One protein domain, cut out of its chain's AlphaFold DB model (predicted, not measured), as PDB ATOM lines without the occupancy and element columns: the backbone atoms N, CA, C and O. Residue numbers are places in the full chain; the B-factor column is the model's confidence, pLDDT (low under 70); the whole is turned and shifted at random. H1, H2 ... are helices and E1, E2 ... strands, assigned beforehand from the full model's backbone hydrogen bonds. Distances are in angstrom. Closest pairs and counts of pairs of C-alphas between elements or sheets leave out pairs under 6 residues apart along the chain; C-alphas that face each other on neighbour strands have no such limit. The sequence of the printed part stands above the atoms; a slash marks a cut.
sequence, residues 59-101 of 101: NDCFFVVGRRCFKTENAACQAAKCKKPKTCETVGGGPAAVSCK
ATOM      1  N   ASN A  59     189.062 112.837 185.982       85.50
ATOM      2  CA  ASN A  59     190.105 112.248 186.818       85.50
ATOM      3  C   ASN A  59     191.502 112.827 186.547       85.50
ATOM      4  O   ASN A  59     192.373 112.720 187.401       85.50
ATOM      5  N   ASP A  60     191.707 113.473 185.395       87.31
ATOM      6  CA  ASP A  60     192.981 114.103 185.021       87.31
ATOM      7  C   ASP A  60     192.931 115.640 185.095       87.31
ATOM      8  O   ASP A  60     193.840 116.326 184.623       87.31
ATOM      9  N   CYS A  61     191.873 116.209 185.679       88.94
ATOM     10  CA  CYS A  61     191.723 117.651 185.802       88.94
ATOM     11  C   CYS A  61     192.294 118.163 187.122       88.94
ATOM     12  O   CYS A  61     191.581 118.291 188.117       88.94
ATOM     13  N   PHE A  62     193.586 118.481 187.104       90.69
ATOM     14  CA  PHE A  62     194.289 119.080 188.240       90.69
ATOM     15  C   PHE A  62     194.418 120.596 188.107       90.69
ATOM     16  O   PHE A  62     194.461 121.294 189.114       90.69
ATOM     17  N   PHE A  63     194.424 121.111 186.878       90.94
ATOM     18  CA  PHE A  63     194.541 122.532 186.574       90.94
ATOM     19  C   PHE A  63     193.473 122.940 185.561       90.94
ATOM     20  O   PHE A  63     193.184 122.195 184.625       90.94
ATOM     21  N   VAL A  64     192.892 124.128 185.713       91.50
ATOM     22  CA  VAL A  64     191.850 124.640 184.821       91.50
ATOM     23  C   VAL A  64     192.187 126.034 184.307       91.50
ATOM     24  O   VAL A  64     192.525 126.935 185.068       91.50
ATOM     25  N   VAL A  65     192.048 126.225 182.995       90.56
ATOM     26  CA  VAL A  65     192.107 127.545 182.348       90.56
ATOM     27  C   VAL A  65     190.787 127.773 181.629       90.56
ATOM     28  O   VAL A  65     190.483 127.130 180.615       90.56
ATOM     29  N   GLY A  66     189.963 128.674 182.165       87.31
ATOM     30  CA  GLY A  66     188.613 128.929 181.664       87.31
ATOM     31  C   GLY A  66     187.709 127.699 181.795       87.31
ATOM     32  O   GLY A  66     187.138 127.454 182.852       87.31
ATOM     33  N   ARG A  67     187.561 126.926 180.710       87.75
ATOM     34  CA  ARG A  67     186.768 125.680 180.678       87.75
ATOM     35  C   ARG A  67     187.583 124.437 180.325       87.75
ATOM     36  O   ARG A  67     186.985 123.383 180.140       87.75
ATOM     37  N   ARG A  68     188.906 124.541 180.187       88.56
ATOM     38  CA  ARG A  68     189.777 123.426 179.797       88.56
ATOM     39  C   ARG A  68     190.542 122.883 180.989       88.56
ATOM     40  O   ARG A  68     191.099 123.670 181.748       88.56
ATOM     41  N   CYS A  69     190.569 121.562 181.100       90.69
ATOM     42  CA  CYS A  69     191.335 120.844 182.103       90.69
ATOM     43  C   CYS A  69     192.711 120.454 181.593       90.69
ATOM     44  O   CYS A  69     192.887 120.098 180.429       90.69
ATOM     45  N   PHE A  70     193.666 120.468 182.510       90.62
ATOM     46  CA  PHE A  70     195.037 120.072 182.281       90.62
ATOM     47  C   PHE A  70     195.516 119.218 183.447       90.62
ATOM     48  O   PHE A  70     195.177 119.459 184.608       90.62
ATOM     49  N   LYS A  71     196.345 118.232 183.111       90.38
ATOM     50  CA  LYS A  71     196.970 117.345 184.089       90.38
ATOM     51  C   LYS A  71     198.167 117.986 184.785       90.38
ATOM     52  O   LYS A  71     198.474 117.651 185.921       90.38
ATOM     53  N   THR A  72     198.846 118.898 184.095       89.31
ATOM     54  CA  THR A  72     200.086 119.523 184.555       89.31
ATOM     55  C   THR A  72     199.979 121.041 184.540       89.31
ATOM     56  O   THR A  72     199.336 121.630 183.666       89.31
ATOM     57  N   GLU A  73     200.659 121.674 185.495       86.81
ATOM     58  CA  GLU A  73     200.677 123.128 185.657       86.81
ATOM     59  C   GLU A  73     201.277 123.820 184.431       86.81
ATOM     60  O   GLU A  73     200.703 124.764 183.904       86.81
ATOM     61  N   ASN A  74     202.383 123.290 183.895       86.75
ATOM     62  CA  ASN A  74     203.051 123.857 182.722       86.75
ATOM     63  C   ASN A  74     202.115 123.909 181.497       86.75
ATOM     64  O   ASN A  74     202.020 124.940 180.832       86.75
ATOM     65  N   ALA A  75     201.349 122.840 181.238       88.06
ATOM     66  CA  ALA A  75     200.386 122.820 180.136       88.06
ATOM     67  C   ALA A  75     199.264 123.852 180.337       88.06
ATOM     68  O   ALA A  75     198.870 124.536 179.388       88.06
ATOM     69  N   ALA A  76     198.791 124.013 181.574       89.69
ATOM     70  CA  ALA A  76     197.823 125.045 181.918       89.69
ATOM     71  C   ALA A  76     198.411 126.457 181.754       89.69
ATOM     72  O   ALA A  76     197.785 127.307 181.130       89.69
ATOM     73  N   CYS A  77     199.637 126.711 182.208       88.25
ATOM     74  CA  CYS A  77     200.309 128.002 182.051       88.25
ATOM     75  C   CYS A  77     200.525 128.382 180.582       88.25
ATOM     76  O   CYS A  77     200.283 129.524 180.183       88.25
ATOM     77  N   GLN A  78     200.920 127.417 179.748       87.56
ATOM     78  CA  GLN A  78     201.022 127.616 178.303       87.56
ATOM     79  C   GLN A  78     199.654 127.934 177.688       87.56
ATOM     80  O   GLN A  78     199.535 128.852 176.873       87.56
ATOM     81  N   ALA A  79     198.599 127.232 178.114       88.69
ATOM     82  CA  ALA A  79     197.234 127.483 177.663       88.69
ATOM     83  C   ALA A  79     196.667 128.829 178.149       88.69
ATOM     84  O   ALA A  79     195.875 129.444 177.432       88.69
ATOM     85  N   ALA A  80     197.096 129.306 179.321       88.44
ATOM     86  CA  ALA A  80     196.769 130.623 179.862       88.44
ATOM     87  C   ALA A  80     197.457 131.764 179.095       88.44
ATOM     88  O   ALA A  80     197.038 132.915 179.205       88.44
ATOM     89  N   LYS A  81     198.466 131.449 178.264       86.94
ATOM     90  CA  LYS A  81     199.197 132.402 177.414       86.94
ATOM     91  C   LYS A  81     199.725 133.607 178.202       86.94
ATOM     92  O   LYS A  81     199.685 134.739 177.711       86.94
ATOM     93  N   CYS A  82     200.229 133.368 179.412       83.94
ATOM     94  CA  CYS A  82     200.837 134.419 180.221       83.94
ATOM     95  C   CYS A  82     202.069 134.976 179.498       83.94
ATOM     96  O   CYS A  82     203.021 134.252 179.208       83.94
ATOM     97  N   LYS A  83     202.027 136.266 179.154       78.56
ATOM     98  CA  LYS A  83     203.148 136.992 178.544       78.56
ATOM     99  C   LYS A  83     203.918 137.725 179.636       78.56
ATOM    100  O   LYS A  83     203.293 138.304 180.520       78.56
ATOM    101  N   LYS A  84     205.250 137.774 179.527       73.12
ATOM    102  CA  LYS A  84     206.098 138.605 180.402       73.12
ATOM    103  C   LYS A  84     205.561 140.053 180.442       73.12
ATOM    104  O   LYS A  84     205.172 140.553 179.385       73.12
ATOM    105  N   PRO A  85     205.522 140.721 181.611       79.06
ATOM    106  CA  PRO A  85     206.082 140.321 182.911       79.06
ATOM    107  C   PRO A  85     205.178 139.400 183.749       79.06
ATOM    108  O   PRO A  85     205.534 139.091 184.880       79.06
ATOM    109  N   LYS A  86     204.027 138.971 183.219       79.56
ATOM    110  CA  LYS A  86     203.024 138.257 184.006       79.56
ATOM    111  C   LYS A  86     203.467 136.843 184.358       79.56
ATOM    112  O   LYS A  86     203.876 136.089 183.470       79.56
ATOM    113  N   THR A  87     203.344 136.479 185.627       84.31
ATOM    114  CA  THR A  87     203.650 135.139 186.131       84.31
ATOM    115  C   THR A  87     202.397 134.279 186.146       84.31
ATOM    116  O   THR A  87     201.284 134.755 186.375       84.31
ATOM    117  N   CYS A  88     202.582 132.998 185.848       88.19
ATOM    118  CA  CYS A  88     201.513 132.023 185.953       88.19
ATOM    119  C   CYS A  88     201.282 131.701 187.432       88.19
ATOM    120  O   CYS A  88     202.220 131.293 188.111       88.19
ATOM    121  N   GLU A  89     200.062 131.897 187.923       89.06
ATOM    122  CA  GLU A  89     199.671 131.546 189.285       89.06
ATOM    123  C   GLU A  89     198.502 130.559 189.275       89.06
ATOM    124  O   GLU A  89     197.532 130.706 188.526       89.06
ATOM    125  N   THR A  90     198.587 129.569 190.158       88.00
ATOM    126  CA  THR A  90     197.523 128.612 190.469       88.00
ATOM    127  C   THR A  90     196.749 129.074 191.703       88.00
ATOM    128  O   THR A  90     197.347 129.305 192.754       88.00
ATOM    129  N   VAL A  91     195.422 129.172 191.612       86.62
ATOM    130  CA  VAL A  91     194.550 129.643 192.700       86.62
ATOM    131  C   VAL A  91     193.415 128.644 192.960       86.62
ATOM    132  O   VAL A  91     192.754 128.187 192.027       86.62
ATOM    133  N   GLY A  92     193.143 128.354 194.238       82.19
ATOM    134  CA  GLY A  92     191.969 127.589 194.692       82.19
ATOM    135  C   GLY A  92     192.234 126.125 195.071       82.19
ATOM    136  O   GLY A  92     193.369 125.661 195.048       82.19
ATOM    137  N   GLY A  93     191.163 125.410 195.447       71.88
ATOM    138  CA  GLY A  93     191.173 123.987 195.817       71.88
ATOM    139  C   GLY A  93     190.138 123.185 195.018       71.88
ATOM    140  O   GLY A  93     188.991 123.611 194.885       71.88
ATOM    141  N   GLY A  94     190.561 122.047 194.459       74.81
ATOM    142  CA  GLY A  94     189.896 121.337 193.354       74.81
ATOM    143  C   GLY A  94     190.832 121.285 192.136       74.81
ATOM    144  O   GLY A  94     192.046 121.309 192.340       74.81
ATOM    145  N   PRO A  95     190.334 121.260 190.880       81.19
ATOM    146  CA  PRO A  95     191.181 121.655 189.760       81.19
ATOM    147  C   PRO A  95     191.610 123.116 189.961       81.19
ATOM    148  O   PRO A  95     190.768 124.015 189.960       81.19
ATOM    149  N   ALA A  96     192.904 123.349 190.169       90.00
ATOM    150  CA  ALA A  96     193.461 124.663 190.457       90.00
ATOM    151  C   ALA A  96     193.268 125.598 189.259       90.00
ATOM    152  O   ALA A  96     193.652 125.271 188.134       90.00
ATOM    153  N   ALA A  97     192.675 126.769 189.481       89.56
ATOM    154  CA  ALA A  97     192.483 127.742 188.419       89.56
ATOM    155  C   ALA A  97     193.814 128.421 188.103       89.56
ATOM    156  O   ALA A  97     194.443 129.005 188.981       89.56
ATOM    157  N   VAL A  98     194.233 128.361 186.846       89.81
ATOM    158  CA  VAL A  98     195.472 128.981 186.386       89.81
ATOM    159  C   VAL A  98     195.157 130.329 185.755       89.81
ATOM    160  O   VAL A  98     194.346 130.428 184.832       89.81
ATOM    161  N   SER A  99     195.788 131.374 186.281       85.81
ATOM    162  CA  SER A  99     195.623 132.760 185.846       85.81
ATOM    163  C   SER A  99     196.976 133.452 185.719       85.81
ATOM    164  O   SER A  99     197.950 133.070 186.359       85.81
ATOM    165  N   CYS A 100     197.037 134.484 184.882       87.50
ATOM    166  CA  CYS A 100     198.227 135.316 184.746       87.50
ATOM    167  C   CYS A 100     198.085 136.540 185.652       87.50
ATOM    168  O   CYS A 100     197.138 137.308 185.455       87.50
ATOM    169  N   LYS A 101     199.016 136.739 186.584       82.31
ATOM    170  CA  LYS A 101     199.164 138.005 187.312       82.31
ATOM    171  C   LYS A 101     200.236 138.858 186.668       82.31
ATOM    172  O   LYS A 101     201.348 138.326 186.483       82.31
TER     173      LYS A 101
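What this domain is: This is residues 59 to 101 of the 101 residues of an uncharacterized protein of Deltaproteobacteria bacterium (UniProt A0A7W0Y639). Two small hairpins, E1 with E2 and E3 with E4, join side by side into one twisted sheet of four short strands, and the short helix H1 covers one face of it while the other face is bare of named elements. The first printed residues and the link round Pro 85 lie toward the two ends of the long axis. The printed part has 43 residues, with one named helix and four named strands in the order E1, E2, H1, E3, E4. The sheet is mixed, in the order E2, E1, E4, E3, and the class is mixed, helices and strands. The whole is compact, with a radius of gyration of the C-alphas of 9.4 A, yet elongated in outline, spanning 32 by 17 by 15 A.

Where its parts are: E1 is residues 63 to 65, 7.0 A from first to last C-alpha, and begins at C-alpha 63 at (194.541, 122.532, 186.574). E2 is residues 68 to 70, 6.7 A long. H1 is residues 73 to 80, 10.2 A long, with C-alpha 73 at (200.677, 123.128, 185.657). E3 is residues 88 to 91, 10.0 A long. E4, residues 96 to 100, is 13.0 A long and ends at C-alpha 100 at (198.227, 135.316, 184.746).

How they stand to each other: The sheet is only just strongly twisted, its C-alphas lying up to 4.1 A off the best plane. E2 and E1 form an antiparallel hairpin, with N 70 and O 63 2.8 A apart, within hydrogen-bond range. E1 and E4 are parallel neighbours, with N 64 and O 96 at 2.8 A and N 98 and O 64 at 2.8 A. E3 and E4 form the other antiparallel hairpin, with N 91 and O 97 at 2.8 A. The pairing of E4 is staggered: residues 96 to 97 pair with E1 and residues 97 to 100 with E3. E2 and E3 are the edge strands and are apart. H1 is on the sheet at a height over the sheet of 6.1 A. It is only just over E4, with 3 of its C-alphas falling on that strand, and runs slantwise to the strands, at 37 degrees to E4 on the local plane. The closest C-alphas of H1 and E4 are those of Ala 76 and Val 98, 6.4 A apart. E2, H1 and E3 make a split strand-helix-strand unit, two strands of one sheet joined through a helix, with E1 and E4 between them in the sheet, and its crossover is right-handed. In H1 every O i to N i+4 pair is within hydrogen-bond range.

The domain as a whole: The C-alphas of Asn 59 and Pro 85 are the two farthest apart, at 32.5 A. The printed part has no cut and ends at Lys 101, the chain's last residue. No link is long; the link from H1 to E3, with 7 residues, is short, and the others are tight. The mean pLDDT of the printed part is 86.2, and no printed residue is under 70.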